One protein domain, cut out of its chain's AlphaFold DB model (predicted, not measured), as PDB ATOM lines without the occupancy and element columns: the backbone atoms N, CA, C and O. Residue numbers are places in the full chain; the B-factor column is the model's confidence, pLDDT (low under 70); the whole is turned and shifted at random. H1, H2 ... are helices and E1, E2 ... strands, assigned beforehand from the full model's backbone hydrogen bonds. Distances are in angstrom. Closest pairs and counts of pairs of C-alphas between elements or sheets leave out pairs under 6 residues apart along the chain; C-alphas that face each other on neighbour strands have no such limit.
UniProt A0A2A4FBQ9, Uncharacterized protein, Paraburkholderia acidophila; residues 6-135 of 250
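What this domain is: This is residues 6 to 135 of the 250 residues of an uncharacterized protein of Paraburkholderia acidophila (UniProt A0A2A4FBQ9). Two strongly twisted sheets lie face to face as a sandwich, their strands running nearly in line, and the long helix H1 crosses the far face of the larger sheet, with the short helix H2 at its end. The larger sheet, E2 E1 E3 E6 E5, is thus the layer between H1 and the smaller sheet, E4 E7 E8 E9; the edges E2 and E9 come close on one side of the sandwich, while E4 and E5 leave a wider gap on the other. The printed part has 130 residues, with two named helices and nine named strands in the order E1 E2 H1 H2 E3 E4 E5 E6 E7 E8 E9, of class mixed, helices and strands. The larger sheet is mixed, in the order E2 E1 E3 E6 E5, and the smaller is antiparallel, in the order E4 E7 E8 E9. The whole is compact, with a radius of gyration of the C-alphas of 14.4 A and spans of 45 by 33 by 25 A.

Where its parts are: E1, residues 6 to 11, begins at C-alpha 6 (53.144, 0.425, 189.669) and is 16.9 A long; E2, residues 17 to 22, is 17.0 A. H1, residues 27 to 41, runs 21.0 A from C-alpha 27 (52.650, 10.637, 187.037), and H2, residues 45 to 48, is 5.3 A. E3, residues 53 to 59, is 19.4 A long and E4, residues 64 to 70, is 18.6 A. E5, residues 83 to 86, is 9.3 A and E6, residues 89 to 94, is 15.9 A. E7, residues 99 to 106, is 23.0 A, E8, residues 109 to 117, is 26.6 A, and E9, residues 125 to 128, is 10.2 A, ending at C-alpha 128 (52.872, -12.898, 193.679).

How they stand to each other: In the larger sheet E1 and E2 form a hairpin, with N 8 and O 20 at 2.9 A. E1 and E3 are parallel, with N 7 and O 56 at 2.7 A. E3 and E6 are antiparallel, with N 55 and O 92 at 2.8 A. E5 and E6 form a hairpin, with N 83 and O 91 at 2.8 A. H1 is on this sheet, two layers, a helix on one face of a sheet, at a height over the sheet of 8.1 A. It lies over E3 and E6, the C-alphas of Ala 33 and Ala 91 being its closest to E6 at 6.2 A. On the local plane it stands at 59 degrees to E3, only just slantwise to the strands. H1 and H2 touch, closest at the C-alphas of Gln 38 and Pro 45, 5.6 A; H2 is not on the sheet. Every O i to N i+4 pair in H1 is within hydrogen-bond range, and H2 is too short for such a pair. The smaller sheet makes a sandwich, two sheets face to face, with the larger: the facing parts are 9.1 A centre to centre and their best planes 28 degrees apart. E4 and E7 are antiparallel, with N 67 and O 101 at 2.9 A. E7 E8 E9 are a meander, each strand the antiparallel neighbour of the one before, with N 102 and O 113 at 2.8 A and N 116 and O 126 at 2.9 A. Between the sheets, the closest C-alphas of E2 and E9 are those of Gly 21 and Val 127, 6.2 A; E4 and E5 are near each other.

The domain as a whole: The two C-alphas farthest apart, those of Asn 14 and Gly 42, are 46.1 A apart. The printed part has no cut, and the link E4 to E5, residues 71 to 82, is long. The mean pLDDT of the printed part is 79.2; it is under 70 at residues 23 to 25, 43 to 51, 70 to 79, 119 to 123 and 133 to 135.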
ATOM      1  N   SER A   6      53.215   0.974 191.018       88.00
ATOM      2  CA  SER A   6      53.144   0.425 189.669       88.00
ATOM      3  C   SER A   6      53.452  -1.065 189.653       88.00
ATOM      4  O   SER A   6      54.149  -1.574 190.524       88.00
ATOM      5  N   VAL A   7      52.880  -1.765 188.680       91.25
ATOM      6  CA  VAL A   7      53.089  -3.186 188.427       91.25
ATOM      7  C   VAL A   7      53.419  -3.369 186.955       91.25
ATOM      8  O   VAL A   7      52.704  -2.853 186.095       91.25
ATOM      9  N   ARG A   8      54.471  -4.131 186.659       92.31
ATOM     10  CA  ARG A   8      54.814  -4.553 185.297       92.31
ATOM     11  C   ARG A   8      54.677  -6.059 185.162       92.31
ATOM     12  O   ARG A   8      55.240  -6.806 185.962       92.31
ATOM     13  N   LEU A   9      53.956  -6.493 184.133       92.62
ATOM     14  CA  LEU A   9      53.833  -7.893 183.736       92.62
ATOM     15  C   LEU A   9      54.614  -8.118 182.448       92.62
ATOM     16  O   LEU A   9      54.400  -7.411 181.464       92.62
ATOM     17  N   TYR A  10      55.520  -9.088 182.438       93.88
ATOM     18  CA  TYR A  10      56.365  -9.362 181.279       93.88
ATOM     19  C   TYR A  10      56.859 -10.810 181.285       93.88
ATOM     20  O   TYR A  10      56.766 -11.503 182.295       93.88
ATOM     21  N   PHE A  11      57.389 -11.273 180.155       91.75
ATOM     22  CA  PHE A  11      58.130 -12.530 180.088       91.75
ATOM     23  C   PHE A  11      59.622 -12.243 180.135       91.75
ATOM     24  O   PHE A  11      60.113 -11.370 179.415       91.75
ATOM     25  N   ASP A  12      60.335 -12.944 181.010       91.19
ATOM     26  CA  ASP A  12      61.786 -12.824 181.090       91.19
ATOM     27  C   ASP A  12      62.476 -13.513 179.890       91.19
ATOM     28  O   ASP A  12      61.817 -14.178 179.085       91.19
ATOM     29  N   PRO A  13      63.807 -13.388 179.737       91.44
ATOM     30  CA  PRO A  13      64.530 -14.029 178.636       91.44
ATOM     31  C   PRO A  13      64.438 -15.566 178.597       91.44
ATOM     32  O   PRO A  13      64.793 -16.158 177.584       91.44
ATOM     33  N   ASN A  14      63.987 -16.210 179.679       92.12
ATOM     34  CA  ASN A  14      63.754 -17.654 179.758       92.12
ATOM     35  C   ASN A  14      62.278 -18.017 179.520       92.12
ATOM     36  O   ASN A  14      61.874 -19.139 179.822       92.12
ATOM     37  N   ASP A  15      61.479 -17.072 179.020       86.81
ATOM     38  CA  ASP A  15      60.046 -17.212 178.764       86.81
ATOM     39  C   ASP A  15      59.215 -17.503 180.027       86.81
ATOM     40  O   ASP A  15      58.097 -18.017 179.968       86.81
ATOM     41  N   ALA A  16      59.735 -17.145 181.206       89.19
ATOM     42  CA  ALA A  16      58.975 -17.226 182.444       89.19
ATOM     43  C   ALA A  16      58.173 -15.938 182.658       89.19
ATOM     44  O   ALA A  16      58.709 -14.831 182.579       89.19
ATOM     45  N   PHE A  17      56.889 -16.082 182.984       91.00
ATOM     46  CA  PHE A  17      56.026 -14.952 183.321       91.00
ATOM     47  C   PHE A  17      56.452 -14.309 184.649       91.00
ATOM     48  O   PHE A  17      56.564 -14.982 185.680       91.00
ATOM     49  N   ARG A  18      56.679 -12.996 184.627       91.38
ATOM     50  CA  ARG A  18      57.126 -12.178 185.756       91.38
ATOM     51  C   ARG A  18      56.139 -11.056 186.046       91.38
ATOM     52  O   ARG A  18      55.485 -10.520 185.156       91.38
ATOM     53  N   CYS A  19      56.076 -10.708 187.326       91.44
ATOM     54  CA  CYS A  19      55.307  -9.596 187.854       91.44
ATOM     55  C   CYS A  19      56.189  -8.841 188.846       91.44
ATOM     56  O   CYS A  19      56.659  -9.428 189.823       91.44
ATOM     57  N   GLU A  20      56.415  -7.559 188.589       90.12
ATOM     58  CA  GLU A  20      57.235  -6.689 189.431       90.12
ATOM     59  C   GLU A  20      56.416  -5.505 189.915       90.12
ATOM     60  O   GLU A  20      55.750  -4.853 189.115       90.12
ATOM     61  N   GLY A  21      56.465  -5.236 191.221       85.69
ATOM     62  CA  GLY A  21      55.833  -4.079 191.842       85.69
ATOM     63  C   GLY A  21      56.867  -3.015 192.206       85.69
ATOM     64  O   GLY A  21      57.870  -3.322 192.846       85.69
ATOM     65  N   GLU A  22      56.605  -1.761 191.852       80.69
ATOM     66  CA  GLU A  22      57.391  -0.601 192.271       80.69
ATOM     67  C   GLU A  22      56.529   0.326 193.145       80.69
ATOM     68  O   GLU A  22      55.346   0.554 192.885       80.69
ATOM     69  N   ASN A  23      57.139   0.931 194.167       68.69
ATOM     70  CA  ASN A  23      56.475   1.885 195.070       68.69
ATOM     71  C   ASN A  23      56.382   3.312 194.496       68.69
ATOM     72  O   ASN A  23      56.186   4.278 195.232       68.69
ATOM     73  N   THR A  24      56.552   3.446 193.182       67.88
ATOM     74  CA  THR A  24      56.443   4.700 192.440       67.88
ATOM     75  C   THR A  24      55.691   4.444 191.142       67.88
ATOM     76  O   THR A  24      56.068   3.565 190.368       67.88
ATOM     77  N   ALA A  25      54.628   5.209 190.888       65.88
ATOM     78  CA  ALA A  25      53.899   5.158 189.621       65.88
ATOM     79  C   ALA A  25      54.273   6.320 188.697       65.88
ATOM     80  O   ALA A  25      54.650   7.402 189.153       65.88
ATOM     81  N   GLN A  26      54.095   6.114 187.390       71.50
ATOM     82  CA  GLN A  26      54.223   7.179 186.398       71.50
ATOM     83  C   GLN A  26      53.124   8.238 186.596       71.50
ATOM     84  O   GLN A  26      51.928   7.931 186.611       71.50
ATOM     85  N   VAL A  27      53.536   9.501 186.722       70.62
ATOM     86  CA  VAL A  27      52.650  10.637 187.037       70.62
ATOM     87  C   VAL A  27      51.553  10.826 185.984       70.62
ATOM     88  O   VAL A  27      50.401  11.086 186.332       70.62
ATOM     89  N   ASP A  28      51.872  10.641 184.703       73.31
ATOM     90  CA  ASP A  28      50.919  10.866 183.612       73.31
ATOM     91  C   ASP A  28      49.804   9.818 183.572       73.31
ATOM     92  O   ASP A  28      48.631  10.162 183.404       73.31
ATOM     93  N   ALA A  29      50.148   8.544 183.773       70.69
ATOM     94  CA  ALA A  29      49.172   7.461 183.860       70.69
ATOM     95  C   ALA A  29      48.217   7.670 185.042       70.69
ATOM     96  O   ALA A  29      46.998   7.530 184.907       70.69
ATOM     97  N   TYR A  30      48.765   8.120 186.173       72.88
ATOM     98  CA  TYR A  30      47.979   8.488 187.341       72.88
ATOM     99  C   TYR A  30      47.003   9.637 187.044       72.88
ATOM    100  O   TYR A  30      45.811   9.517 187.322       72.88
ATOM    101  N   ILE A  31      47.457  10.725 186.407       78.81
ATOM    102  CA  ILE A  31      46.588  11.854 186.035       78.81
ATOM    103  C   ILE A  31      45.450  11.401 185.110       78.81
ATOM    104  O   ILE A  31      44.307  11.830 185.294       78.81
ATOM    105  N   ARG A  32      45.732  10.532 184.128       80.44
ATOM    106  CA  ARG A  32      44.700   9.979 183.235       80.44
ATOM    107  C   ARG A  32      43.647   9.200 184.019       80.44
ATOM    108  O   ARG A  32      42.461   9.497 183.881       80.44
ATOM    109  N   ALA A  33      44.069   8.283 184.888       78.81
ATOM    110  CA  ALA A  33      43.160   7.500 185.723       78.81
ATOM    111  C   ALA A  33      42.293   8.396 186.627       78.81
ATOM    112  O   ALA A  33      41.078   8.215 186.704       78.81
ATOM    113  N   MET A  34      42.890   9.430 187.231       78.69
ATOM    114  CA  MET A  34      42.170  10.385 188.077       78.69
ATOM    115  C   MET A  34      41.065  11.141 187.346       78.69
ATOM    116  O   MET A  34      40.003  11.378 187.925       78.69
ATOM    117  N   ARG A  35      41.284  11.506 186.080       82.00
ATOM    118  CA  ARG A  35      40.253  12.163 185.266       82.00
ATOM    119  C   ARG A  35      39.060  11.244 185.030       82.00
ATOM    120  O   ARG A  35      37.928  11.706 185.122       82.00
ATOM    121  N   VAL A  36      39.299   9.955 184.789       81.00
ATOM    122  CA  VAL A  36      38.219   8.980 184.586       81.00
ATOM    123  C   VAL A  36      37.434   8.744 185.881       81.00
ATOM    124  O   VAL A  36      36.205   8.758 185.848       81.00
ATOM    125  N   VAL A  37      38.104   8.616 187.037       76.56
ATOM    126  CA  VAL A  37      37.419   8.532 188.348       76.56
ATOM    127  C   VAL A  37      36.531   9.753 188.569       76.56
ATOM    128  O   VAL A  37      35.366   9.616 188.942       76.56
ATOM    129  N   GLN A  38      37.060  10.952 188.324       78.19
ATOM    130  CA  GLN A  38      36.311  12.196 188.486       78.19
ATOM    131  C   GLN A  38      35.092  12.250 187.559       78.19
ATOM    132  O   GLN A  38      34.014  12.647 187.993       78.19
ATOM    133  N   GLN A  39      35.233  11.818 186.304       81.69
ATOM    134  CA  GLN A  39      34.117  11.739 185.359       81.69
ATOM    135  C   GLN A  39      33.043  10.740 185.810       81.69
ATOM    136  O   GLN A  39      31.858  11.041 185.699       81.69
ATOM    137  N   ARG A  40      33.437   9.577 186.346       79.00
ATOM    138  CA  ARG A  40      32.503   8.535 186.811       79.00
ATOM    139  C   ARG A  40      31.778   8.907 188.101       79.00
ATOM    140  O   ARG A  40      30.614   8.566 188.267       79.00
ATOM    141  N   THR A  41      32.477   9.556 189.028       73.50
ATOM    142  CA  THR A  41      31.977   9.825 190.387       73.50
ATOM    143  C   THR A  41      31.368  11.218 190.542       73.50
ATOM    144  O   THR A  41      30.661  11.467 191.513       73.50
ATOM    145  N   GLY A  42      31.686  12.158 189.644       75.12
ATOM    146  CA  GLY A  42      31.354  13.580 189.795       75.12
ATOM    147  C   GLY A  42      32.104  14.280 190.939       75.12
ATOM    148  O   GLY A  42      31.932  15.480 191.148       75.12
ATOM    149  N   ALA A  43      32.947  13.555 191.679       67.94
ATOM    150  CA  ALA A  43      33.675  14.054 192.830       67.94
ATOM    151  C   ALA A  43      35.080  14.513 192.428       67.94
ATOM    152  O   ALA A  43      35.695  13.987 191.500       67.94
ATOM    153  N   THR A  44      35.633  15.484 193.157       67.44
ATOM    154  CA  THR A  44      37.024  15.890 192.925       67.44
ATOM    155  C   THR A  44      37.978  14.699 193.136       67.44
ATOM    156  O   THR A  44      37.737  13.882 194.032       67.44
ATOM    157  N   PRO A  45      39.094  14.610 192.386       60.56
ATOM    158  CA  PRO A  45      40.069  13.518 192.486       60.56
ATOM    159  C   PRO A  45      40.481  13.181 193.929       60.56
ATOM    160  O   PRO A  45      40.604  12.021 194.310       60.56
ATOM    161  N   ARG A  46      40.633  14.211 194.767       62.03
ATOM    162  CA  ARG A  46      41.056  14.076 196.165       62.03
ATOM    163  C   ARG A  46      39.992  13.449 197.067       62.03
ATOM    164  O   ARG A  46      40.342  12.717 197.986       62.03
ATOM    165  N   SER A  47      38.716  13.760 196.845       59.59
ATOM    166  CA  SER A  47      37.614  13.187 197.624       59.59
ATOM    167  C   SER A  47      37.315  11.749 197.212       59.59
ATOM    168  O   SER A  47      37.024  10.936 198.080       59.59
ATOM    169  N   ALA A  48      37.453  11.432 195.920       57.72
ATOM    170  CA  ALA A  48      37.218  10.087 195.398       57.72
ATOM    171  C   ALA A  48      38.240   9.050 195.907       57.72
ATOM    172  O   ALA A  48      37.940   7.865 195.954       57.72
ATOM    173  N   LEU A  49      39.433   9.489 196.330       61.47
ATOM    174  CA  LEU A  49      40.517   8.611 196.794       61.47
ATOM    175  C   LEU A  49      40.795   8.664 198.294       61.47
ATOM    176  O   LEU A  49      41.903   8.330 198.736       61.47
ATOM    177  N   ASN A  50      39.834   9.099 199.107       61.22
ATOM    178  CA  ASN A  50      40.032   9.045 200.549       61.22
ATOM    179  C   ASN A  50      40.252   7.565 200.942       61.22
ATOM    180  O   ASN A  50      39.384   6.724 200.727       61.22
ATOM    181  N   ASN A  51      41.447   7.244 201.446       65.38
ATOM    182  CA  ASN A  51      41.900   5.895 201.823       65.38
ATOM    183  C   ASN A  51      42.132   4.878 200.690       65.38
ATOM    184  O   ASN A  51      42.064   3.674 200.935       65.38
ATOM    185  N   CYS A  52      42.472   5.344 199.484       72.69
ATOM    186  CA  CYS A  52      42.819   4.475 198.352       72.69
ATOM    187  C   CYS A  52      44.281   4.626 197.917       72.69
ATOM    188  O   CYS A  52      44.837   5.728 197.976       72.69
ATOM    189  N   ALA A  53      44.863   3.515 197.464       78.81
ATOM    190  CA  ALA A  53      46.149   3.422 196.793       78.81
ATOM    191  C   ALA A  53      45.909   3.218 195.292       78.81
ATOM    192  O   ALA A  53      45.313   2.212 194.897       78.81
ATOM    193  N   PRO A  54      46.320   4.174 194.448       82.12
ATOM    194  CA  PRO A  54      46.291   3.988 193.010       82.12
ATOM    195  C   PRO A  54      47.431   3.046 192.600       82.12
ATOM    196  O   PRO A  54      48.589   3.266 192.952       82.12
ATOM    197  N   VAL A  55      47.099   2.008 191.841       88.31
ATOM    198  CA  VAL A  55      48.034   1.008 191.322       88.31
ATOM    199  C   VAL A  55      47.946   1.019 189.801       88.31
ATOM    200  O   VAL A  55      46.911   0.674 189.231       88.31
ATOM    201  N   HIS A  56      49.016   1.452 189.139       91.00
ATOM    202  CA  HIS A  56      49.123   1.407 187.682       91.00
ATOM    203  C   HIS A  56      49.674   0.056 187.235       91.00
ATOM    204  O   HIS A  56      50.655  -0.408 187.804       91.00
ATOM    205  N   ILE A  57      49.078  -0.564 186.224       91.38
ATOM    206  CA  ILE A  57      49.488  -1.878 185.729       91.38
ATOM    207  C   ILE A  57      49.767  -1.779 184.239       91.38
ATOM    208  O   ILE A  57      48.877  -1.423 183.471       91.38
ATOM    209  N   GLU A  58      50.983  -2.147 183.851       92.25
ATOM    210  CA  GLU A  58      51.425  -2.249 182.461       92.25
ATOM    211  C   GLU A  58      51.732  -3.710 182.126       92.25
ATOM    212  O   GLU A  58      52.431  -4.402 182.872       92.25
ATOM    213  N   SER A  59      51.223  -4.181 180.991       92.56
ATOM    214  CA  SER A  59      51.480  -5.523 180.481       92.56
ATOM    215  C   SER A  59      52.253  -5.480 179.173       92.56
ATOM    216  O   SER A  59      51.755  -5.043 178.138       92.56
ATOM    217  N   PHE A  60      53.462  -6.023 179.213       92.38
ATOM    218  CA  PHE A  60      54.263  -6.367 178.038       92.38
ATOM    219  C   PHE A  60      54.027  -7.821 177.599       92.38
ATOM    220  O   PHE A  60      54.605  -8.273 176.616       92.38
ATOM    221  N   ALA A  61      53.190  -8.556 178.338       87.94
ATOM    222  CA  ALA A  61      52.839  -9.948 178.076       87.94
ATOM    223  C   ALA A  61      51.636 -10.104 177.128       87.94
ATOM    224  O   ALA A  61      51.492 -11.157 176.515       87.94
ATOM    225  N   GLY A  62      50.785  -9.079 177.011       89.19
ATOM    226  CA  GLY A  62      49.555  -9.118 176.216       89.19
ATOM    227  C   GLY A  62      48.398  -8.360 176.875       89.19
ATOM    228  O   GLY A  62      48.604  -7.690 177.893       89.19
ATOM    229  N   PRO A  63      47.180  -8.449 176.312       91.56
ATOM    230  CA  PRO A  63      46.000  -7.803 176.870       91.56
ATOM    231  C   PRO A  63      45.718  -8.224 178.316       91.56
ATOM    232  O   PRO A  63      45.903  -9.383 178.685       91.56
ATOM    233  N   LEU A  64      45.251  -7.278 179.128       92.06
ATOM    234  CA  LEU A  64      44.980  -7.454 180.548       92.06
ATOM    235  C   LEU A  64      43.529  -7.844 180.809       92.06
ATOM    236  O   LEU A  64      42.592  -7.191 180.355       92.06
ATOM    237  N   THR A  65      43.355  -8.848 181.661       90.25
ATOM    238  CA  THR A  65      42.095  -9.142 182.341       90.25
ATOM    239  C   THR A  65      42.289  -8.938 183.838       90.25
ATOM    240  O   THR A  65      43.256  -9.424 184.418       90.25
ATOM    241  N   VAL A  66      41.372  -8.214 184.485       88.50
ATOM    242  CA  VAL A  66      41.435  -7.957 185.930       88.50
ATOM    243  C   VAL A  66      40.167  -8.442 186.613       88.50
ATOM    244  O   VAL A  66      39.062  -8.038 186.257       88.50
ATOM    245  N   LEU A  67      40.342  -9.257 187.650       84.62
ATOM    246  CA  LEU A  67      39.276  -9.747 188.508       84.62
ATOM    247  C   LEU A  67      39.541  -9.325 189.952       84.62
ATOM    248  O   LEU A  67      40.544  -9.714 190.548       84.62
ATOM    249  N   ARG A  68      38.621  -8.562 190.546       80.94
ATOM    250  CA  ARG A  68      38.653  -8.290 191.986       80.94
ATOM    251  C   ARG A  68      38.195  -9.529 192.742       80.94
ATOM    252  O   ARG A  68      37.098 -10.025 192.501       80.94
ATOM    253  N   VAL A  69      39.023 -10.011 193.660       70.25
ATOM    254  CA  VAL A  69      38.772 -11.253 194.409       70.25
ATOM    255  C   VAL A  69      38.224 -10.960 195.803       70.25
ATOM    256  O   VAL A  69      37.476 -11.762 196.357       70.25
ATOM    257  N   SER A  70      38.567  -9.810 196.383       65.12
ATOM    258  CA  SER A  70      38.117  -9.436 197.723       65.12
ATOM    259  C   SER A  70      38.158  -7.918 197.963       65.12
ATOM    260  O   SER A  70      38.596  -7.132 197.115       65.12
ATOM    261  N   GLY A  71      37.639  -7.524 199.125       57.34
ATOM    262  CA  GLY A  71      37.445  -6.143 199.565       57.34
ATOM    263  C   GLY A  71      36.078  -6.002 200.228       57.34
ATOM    264  O   GLY A  71      35.146  -6.701 199.842       57.34
ATOM    265  N   THR A  72      35.926  -5.146 201.245       45.44
ATOM    266  CA  THR A  72      34.606  -4.898 201.857       45.44
ATOM    267  C   THR A  72      33.660  -4.291 200.818       45.44
ATOM    268  O   THR A  72      33.876  -3.137 200.429       45.44
ATOM    269  N   PRO A  73      32.589  -4.991 200.405       40.97
ATOM    270  CA  PRO A  73      31.599  -4.448 199.494       40.97
ATOM    271  C   PRO A  73      30.649  -3.554 200.297       40.97
ATOM    272  O   PRO A  73      29.520  -3.922 200.600       40.97
ATOM    273  N   ARG A  74      31.110  -2.373 200.708       40.88
ATOM    274  CA  ARG A  74      30.191  -1.311 201.129       40.88
ATOM    275  C   ARG A  74      29.794  -0.593 199.849       40.88
ATOM    276  O   ARG A  74      30.680   0.005 199.263       40.88
ATOM    277  N   HIS A  75      28.539  -0.756 199.413       45.53
ATOM    278  CA  HIS A  75      27.904  -0.104 198.252       45.53
ATOM    279  C   HIS A  75      28.851   0.170 197.077       45.53
ATOM    280  O   HIS A  75      29.540   1.172 197.158       45.53
ATOM    281  N   HIS A  76      28.864  -0.676 196.026       54.41
ATOM    282  CA  HIS A  76      29.625  -0.490 194.765       54.41
ATOM    283  C   HIS A  76      30.152   0.940 194.597       54.41
ATOM    284  O   HIS A  76      29.439   1.807 194.095       54.41
ATOM    285  N   ASP A  77      31.352   1.194 195.120       64.56
ATOM    286  CA  ASP A  77      31.948   2.517 195.080       64.56
ATOM    287  C   ASP A  77      32.734   2.563 193.772       64.56
ATOM    288  O   ASP A  77      33.773   1.897 193.661       64.56
ATOM    289  N   PRO A  78      32.238   3.296 192.761       69.12
ATOM    290  CA  PRO A  78      32.834   3.297 191.435       69.12
ATOM    291  C   PRO A  78      34.261   3.860 191.435       69.12
ATOM    292  O   PRO A  78      34.970   3.699 190.442       69.12
ATOM    293  N   ALA A  79      34.706   4.490 192.530       69.06
ATOM    294  CA  ALA A  79      36.087   4.913 192.707       69.06
ATOM    295  C   ALA A  79      37.067   3.750 192.947       69.06
ATOM    296  O   ALA A  79      38.268   3.983 192.866       69.06
ATOM    297  N   HIS A  80      36.604   2.529 193.252       73.38
ATOM    298  CA  HIS A  80      37.462   1.352 193.503       73.38
ATOM    299  C   HIS A  80      37.423   0.309 192.391       73.38
ATOM    300  O   HIS A  80      38.091  -0.724 192.477       73.38
ATOM    301  N   ASP A  81      36.614   0.551 191.369       78.12
ATOM    302  CA  ASP A  81      36.559  -0.336 190.226       78.12
ATOM    303  C   ASP A  81      37.803  -0.147 189.352       78.12
ATOM    304  O   ASP A  81      38.299   0.979 189.214       78.12
ATOM    305  N   PRO A  82      38.281  -1.218 188.701       83.62
ATOM    306  CA  PRO A  82      39.306  -1.109 187.678       83.62
ATOM    307  C   PRO A  82      38.935  -0.068 186.611       83.62
ATOM    308  O   PRO A  82      37.800  -0.021 186.134       83.62
ATOM    309  N   ILE A  83      39.915   0.730 186.192       85.69
ATOM    310  CA  ILE A  83      39.791   1.684 185.087       85.69
ATOM    311  C   ILE A  83      40.659   1.232 183.923       85.69
ATOM    312  O   ILE A  83      41.884   1.177 184.040       85.69
ATOM    313  N   ALA A  84      40.008   0.941 182.800       86.06
ATOM    314  CA  ALA A  84      40.686   0.592 181.562       86.06
ATOM    315  C   ALA A  84      41.312   1.841 180.933       86.06
ATOM    316  O   ALA A  84      40.619   2.836 180.707       86.06
ATOM    317  N   LEU A  85      42.620   1.786 180.671       83.06
ATOM    318  CA  LEU A  85      43.359   2.834 179.964       83.06
ATOM    319  C   LEU A  85      43.655   2.394 178.526       83.06
ATOM    320  O   LEU A  85      43.356   3.124 177.584       83.06
ATOM    321  N   SER A  86      44.182   1.179 178.361       88.31
ATOM    322  CA  SER A  86      44.362   0.505 177.073       88.31
ATOM    323  C   SER A  86      44.177  -1.008 177.241       88.31
ATOM    324  O   SER A  86      43.998  -1.487 178.356       88.31
ATOM    325  N   ALA A  87      44.235  -1.784 176.153       87.06
ATOM    326  CA  ALA A  87      44.159  -3.245 176.259       87.06
ATOM    327  C   ALA A  87      45.286  -3.834 177.127       87.06
ATOM    328  O   ALA A  87      45.079  -4.861 177.756       87.06
ATOM    329  N   CYS A  88      46.447  -3.174 177.195       90.88
ATOM    330  CA  CYS A  88      47.618  -3.626 177.951       90.88
ATOM    331  C   CYS A  88      47.894  -2.776 179.203       90.88
ATOM    332  O   CYS A  88      48.901  -2.996 179.874       90.88
ATOM    333  N   GLU A  89      47.034  -1.803 179.517       90.81
ATOM    334  CA  GLU A  89      47.208  -0.901 180.660       90.81
ATOM    335  C   GLU A  89      45.918  -0.757 181.466       90.81
ATOM    336  O   GLU A  89      44.850  -0.447 180.927       90.81
ATOM    337  N   GLN A  90      46.042  -0.869 182.786       90.06
ATOM    338  CA  GLN A  90      44.933  -0.709 183.718       90.06
ATOM    339  C   GLN A  90      45.357   0.139 184.919       90.06
ATOM    340  O   GLN A  90      46.463   0.001 185.435       90.06
ATOM    341  N   ALA A  91      44.452   0.974 185.427       88.44
ATOM    342  CA  ALA A  91      44.599   1.586 186.743       88.44
ATOM    343  C   ALA A  91      43.618   0.954 187.734       88.44
ATOM    344  O   ALA A  91      42.415   0.891 187.474       88.44
ATOM    345  N   LEU A  92      44.123   0.498 188.879       87.19
ATOM    346  CA  LEU A  92      43.324  -0.027 189.983       87.19
ATOM    347  C   LEU A  92      43.363   0.934 191.161       87.19
ATOM    348  O   LEU A  92      44.394   1.521 191.470       87.19
ATOM    349  N   PHE A  93      42.242   1.056 191.856       81.88
ATOM    350  CA  PHE A  93      42.150   1.852 193.071       81.88
ATOM    351  C   PHE A  93      41.872   0.915 194.232       81.88
ATOM    352  O   PHE A  93      40.742   0.487 194.455       81.88
ATOM    353  N   MET A  94      42.944   0.571 194.938       80.56
ATOM    354  CA  MET A  94      42.935  -0.455 195.967       80.56
ATOM    355  C   MET A  94      42.773   0.170 197.348       80.56
ATOM    356  O   MET A  94      43.445   1.140 197.706       80.56
ATOM    357  N   LYS A  95      41.897  -0.411 198.155       76.56
ATOM    358  CA  LYS A  95      41.892  -0.256 199.605       76.56
ATOM    359  C   LYS A  95      42.799  -1.300 200.234       76.56
ATOM    360  O   LYS A  95      43.164  -2.307 199.636       76.56
ATOM    361  N   ARG A  96      43.146  -1.055 201.488       76.50
ATOM    362  CA  ARG A  96      43.882  -2.023 202.296       76.50
ATOM    363  C   ARG A  96      43.060  -3.289 202.465       76.50
ATOM    364  O   ARG A  96      41.864  -3.216 202.749       76.50
ATOM    365  N   GLY A  97      43.700  -4.428 202.263       73.62
ATOM    366  CA  GLY A  97      43.041  -5.721 202.206       73.62
ATOM    367  C   GLY A  97      42.403  -6.064 200.860       73.62
ATOM    368  O   GLY A  97      41.859  -7.161 200.738       73.62
ATOM    369  N   ASP A  98      42.435  -5.183 199.854       78.19
ATOM    370  CA  ASP A  98      41.943  -5.537 198.522       78.19
ATOM    371  C   ASP A  98      42.885  -6.520 197.835       78.19
ATOM    372  O   ASP A  98      44.110  -6.421 197.946       78.19
ATOM    373  N   HIS A  99      42.283  -7.439 197.082       83.50
ATOM    374  CA  HIS A  99      42.997  -8.404 196.261       83.50
ATOM    375  C   HIS A  99      42.438  -8.404 194.847       83.50
ATOM    376  O   HIS A  99      41.218  -8.441 194.638       83.50
ATOM    377  N   PHE A 100      43.344  -8.441 193.880       87.06
ATOM    378  CA  PHE A 100      43.013  -8.616 192.480       87.06
ATOM    379  C   PHE A 100      43.850  -9.745 191.889       87.06
ATOM    380  O   PHE A 100      45.030  -9.912 192.202       87.06
ATOM    381  N   THR A 101      43.219 -10.503 191.004       89.69
ATOM    382  CA  THR A 101      43.906 -11.360 190.049       89.69
ATOM    383  C   THR A 101      44.011 -10.581 188.753       89.69
ATOM    384  O   THR A 101      43.009 -10.075 188.244       89.69
ATOM    385  N   VAL A 102      45.220 -10.487 188.228       91.00
ATOM    386  CA  VAL A 102      45.497  -9.884 186.932       91.00
ATOM    387  C   VAL A 102      46.029 -10.985 186.040       91.00
ATOM    388  O   VAL A 102      46.994 -11.648 186.410       91.00
ATOM    389  N   SER A 103      45.404 -11.203 184.892       90.12
ATOM    390  CA  SER A 103      45.883 -12.165 183.912       90.12
ATOM    391  C   SER A 103      46.187 -11.516 182.572       90.12
ATOM    392  O   SER A 103      45.568 -10.525 182.184       90.12
ATOM    393  N   ALA A 104      47.173 -12.085 181.891       90.12
ATOM    394  CA  ALA A 104      47.489 -11.812 180.502       90.12
ATOM    395  C   ALA A 104      47.456 -13.133 179.731       90.12
ATOM    396  O   ALA A 104      47.848 -14.179 180.256       90.12
ATOM    397  N   GLU A 105      46.967 -13.082 178.500       87.81
ATOM    398  CA  GLU A 105      46.932 -14.233 177.606       87.81
ATOM    399  C   GLU A 105      48.058 -14.124 176.582       87.81
ATOM    400  O   GLU A 105      48.236 -13.076 175.954       87.81
ATOM    401  N   ARG A 106      48.817 -15.208 176.425       85.25
ATOM    402  CA  ARG A 106      49.849 -15.349 175.400       85.25
ATOM    403  C   ARG A 106      49.845 -16.785 174.897       85.25
ATOM    404  O   ARG A 106      49.812 -17.706 175.704       85.25
ATOM    405  N   ASP A 107      49.885 -16.956 173.578       86.56
ATOM    406  CA  ASP A 107      49.917 -18.272 172.927       86.56
ATOM    407  C   ASP A 107      48.789 -19.211 173.422       86.56
ATOM    408  O   ASP A 107      49.018 -20.383 173.709       86.56
ATOM    409  N   ASP A 108      47.572 -18.663 173.573       85.75
ATOM    410  CA  ASP A 108      46.361 -19.313 174.118       85.75
ATOM    411  C   ASP A 108      46.486 -19.832 175.570       85.75
ATOM    412  O   ASP A 108      45.645 -20.591 176.064       85.75
ATOM    413  N   VAL A 109      47.525 -19.408 176.296       87.12
ATOM    414  CA  VAL A 109      47.747 -19.732 177.707       87.12
ATOM    415  C   VAL A 109      47.519 -18.491 178.569       87.12
ATOM    416  O   VAL A 109      48.085 -17.421 178.342       87.12
ATOM    417  N   GLN A 110      46.693 -18.637 179.609       87.94
ATOM    418  CA  GLN A 110      46.502 -17.593 180.613       87.94
ATOM    419  C   GLN A 110      47.601 -17.641 181.673       87.94
ATOM    420  O   GLN A 110      47.779 -18.638 182.375       87.94
ATOM    421  N   HIS A 111      48.273 -16.511 181.850       91.62
ATOM    422  CA  HIS A 111      49.240 -16.284 182.911       91.62
ATOM    423  C   HIS A 111      48.653 -15.318 183.928       91.62
ATOM    424  O   HIS A 111      48.190 -14.241 183.564       91.62
ATOM    425  N   ALA A 112      48.666 -15.699 185.204       90.75
ATOM    426  CA  ALA A 112      48.070 -14.913 186.275       90.75
ATOM    427  C   ALA A 112      49.125 -14.401 187.258       90.75
ATOM    428  O   ALA A 112      50.029 -15.126 187.677       90.75
ATOM    429  N   ALA A 113      48.955 -13.151 187.665       91.69
ATOM    430  CA  ALA A 113      49.598 -12.535 188.805       91.69
ATOM    431  C   ALA A 113      48.533 -12.156 189.836       91.69
ATOM    432  O   ALA A 113      47.415 -11.755 189.510       91.69
ATOM    433  N   TYR A 114      48.900 -12.269 191.101       89.94
ATOM    434  CA  TYR A 114      48.061 -11.914 192.230       89.94
ATOM    435  C   TYR A 114      48.657 -10.676 192.870       89.94
ATOM    436  O   TYR A 114      49.852 -10.647 193.177       89.94
ATOM    437  N   ILE A 115      47.827  -9.657 193.050       91.44
ATOM    438  CA  ILE A 115      48.227  -8.393 193.652       91.44
ATOM    439  C   ILE A 115      47.328  -8.094 194.844       91.44
ATOM    440  O   ILE A 115      46.110  -8.296 194.798       91.44
ATOM    441  N   ALA A 116      47.938  -7.633 195.925       86.94
ATOM    442  CA  ALA A 116      47.239  -7.288 197.148       86.94
ATOM    443  C   ALA A 116      47.851  -6.041 197.776       86.94
ATOM    444  O   ALA A 116      49.042  -5.771 197.622       86.94
ATOM    445  N   LEU A 117      47.026  -5.305 198.510       81.88
ATOM    446  CA  LEU A 117      47.481  -4.217 199.361       81.88
ATOM    447  C   LEU A 117      47.314  -4.657 200.814       81.88
ATOM    448  O   LEU A 117      46.205  -5.013 201.216       81.88
ATOM    449  N   ASP A 118      48.394  -4.679 201.591       74.81
ATOM    450  CA  ASP A 118      48.335  -5.149 202.979       74.81
ATOM    451  C   ASP A 118      47.559  -4.190 203.911       74.81
ATOM    452  O   ASP A 118      47.045  -3.139 203.510       74.81
ATOM    453  N   TYR A 119      47.423  -4.589 205.177       67.69
ATOM    454  CA  TYR A 119      46.711  -3.816 206.197       67.69
ATOM    455  C   TYR A 119      47.593  -2.784 206.926       67.69
ATOM    456  O   TYR A 119      47.108  -2.131 207.853       67.69
ATOM    457  N   ALA A 120      48.861  -2.599 206.536       61.41
ATOM    458  CA  ALA A 120      49.790  -1.728 207.255       61.41
ATOM    459  C   ALA A 120      49.398  -0.240 207.166       61.41
ATOM    460  O   ALA A 120      48.673   0.193 206.261       61.41
ATOM    461  N   ILE A 121      49.869   0.570 208.125       55.00
ATOM    462  CA  ILE A 121      49.593   2.020 208.186       55.00
ATOM    463  C   ILE A 121      50.080   2.713 206.908       55.00
ATOM    464  O   ILE A 121      49.308   3.433 206.272       55.00
ATOM    465  N   SER A 122      51.314   2.424 206.498       62.88
ATOM    466  CA  SER A 122      51.820   2.682 205.148       62.88
ATOM    467  C   SER A 122      51.747   1.369 204.378       62.88
ATOM    468  O   SER A 122      52.639   0.538 204.540       62.88
ATOM    469  N   PRO A 123      50.662   1.130 203.626       68.69
ATOM    470  CA  PRO A 123      50.410  -0.189 203.091       68.69
ATOM    471  C   PRO A 123      51.396  -0.532 201.984       68.69
ATOM    472  O   PRO A 123      51.719   0.313 201.144       68.69
ATOM    473  N   ASN A 124      51.843  -1.782 201.969       77.94
ATOM    474  CA  ASN A 124      52.745  -2.283 200.944       77.94
ATOM    475  C   ASN A 124      51.958  -2.969 199.833       77.94
ATOM    476  O   ASN A 124      51.024  -3.739 200.084       77.94
ATOM    477  N   LEU A 125      52.386  -2.720 198.597       87.31
ATOM    478  CA  LEU A 125      51.952  -3.501 197.453       87.31
ATOM    479  C   LEU A 125      52.659  -4.858 197.485       87.31
ATOM    480  O   LEU A 125      53.887  -4.936 197.473       87.31
ATOM    481  N   ILE A 126      51.873  -5.927 197.485       87.38
ATOM    482  CA  ILE A 126      52.352  -7.304 197.409       87.38
ATOM    483  C   ILE A 126      51.998  -7.845 196.029       87.38
ATOM    484  O   ILE A 126      50.836  -7.810 195.624       87.38
ATOM    485  N   VAL A 127      52.996  -8.385 195.334       91.31
ATOM    486  CA  VAL A 127      52.836  -9.083 194.054       91.31
ATOM    487  C   VAL A 127      53.296 -10.531 194.195       91.31
ATOM    488  O   VAL A 127      54.275 -10.821 194.883       91.31
ATOM    489  N   SER A 128      52.580 -11.466 193.576       84.56
ATOM    490  CA  SER A 128      52.872 -12.898 193.679       84.56
ATOM    491  C   SER A 128      52.423 -13.654 192.430       84.56
ATOM    492  O   SER A 128      51.383 -13.355 191.852       84.56
ATOM    493  N   GLY A 129      53.171 -14.693 192.044       83.88
ATOM    494  CA  GLY A 129      52.746 -15.665 191.024       83.88
ATOM    495  C   GLY A 129      51.786 -16.743 191.552       83.88
ATOM    496  O   GLY A 129      51.379 -17.634 190.816       83.88
ATOM    497  N   ARG A 130      51.447 -16.705 192.847       84.94
ATOM    498  CA  ARG A 130      50.502 -17.616 193.513       84.94
ATOM    499  C   ARG A 130      49.455 -16.829 194.304       84.94
ATOM    500  O   ARG A 130      49.776 -15.717 194.736       84.94
ATOM    501  N   PRO A 131      48.259 -17.397 194.552       81.81
ATOM    502  CA  PRO A 131      47.232 -16.748 195.362       81.81
ATOM    503  C   PRO A 131      47.791 -16.214 196.683       81.81
ATOM    504  O   PRO A 131      48.497 -16.925 197.401       81.81
ATOM    505  N   ILE A 132      47.487 -14.952 196.983       74.44
ATOM    506  CA  ILE A 132      47.945 -14.276 198.198       74.44
ATOM    507  C   ILE A 132      46.929 -14.530 199.308       74.44
ATOM    508  O   ILE A 132      45.739 -14.273 199.137       74.44
ATOM    509  N   ALA A 133      47.415 -14.995 200.457       68.06
ATOM    510  CA  ALA A 133      46.674 -14.963 201.708       68.06
ATOM    511  C   ALA A 133      47.228 -13.818 202.561       68.06
ATOM    512  O   ALA A 133      48.334 -13.923 203.098       68.06
ATOM    513  N   LEU A 134      46.488 -12.712 202.670       63.88
ATOM    514  CA  LEU A 134      46.841 -11.668 203.630       63.88
ATOM    515  C   LEU A 134      46.607 -12.176 205.055       63.88
ATOM    516  O   LEU A 134      45.620 -12.858 205.337       63.88
ATOM    517  N   ARG A 135      47.522 -11.824 205.963       56.59
ATOM    518  CA  ARG A 135      47.328 -12.064 207.395       56.59
ATOM    519  C   ARG A 135      46.101 -11.299 207.874       56.59
ATOM    520  O   ARG A 135      45.782 -10.232 207.343       56.59
TER     521      ARG A 135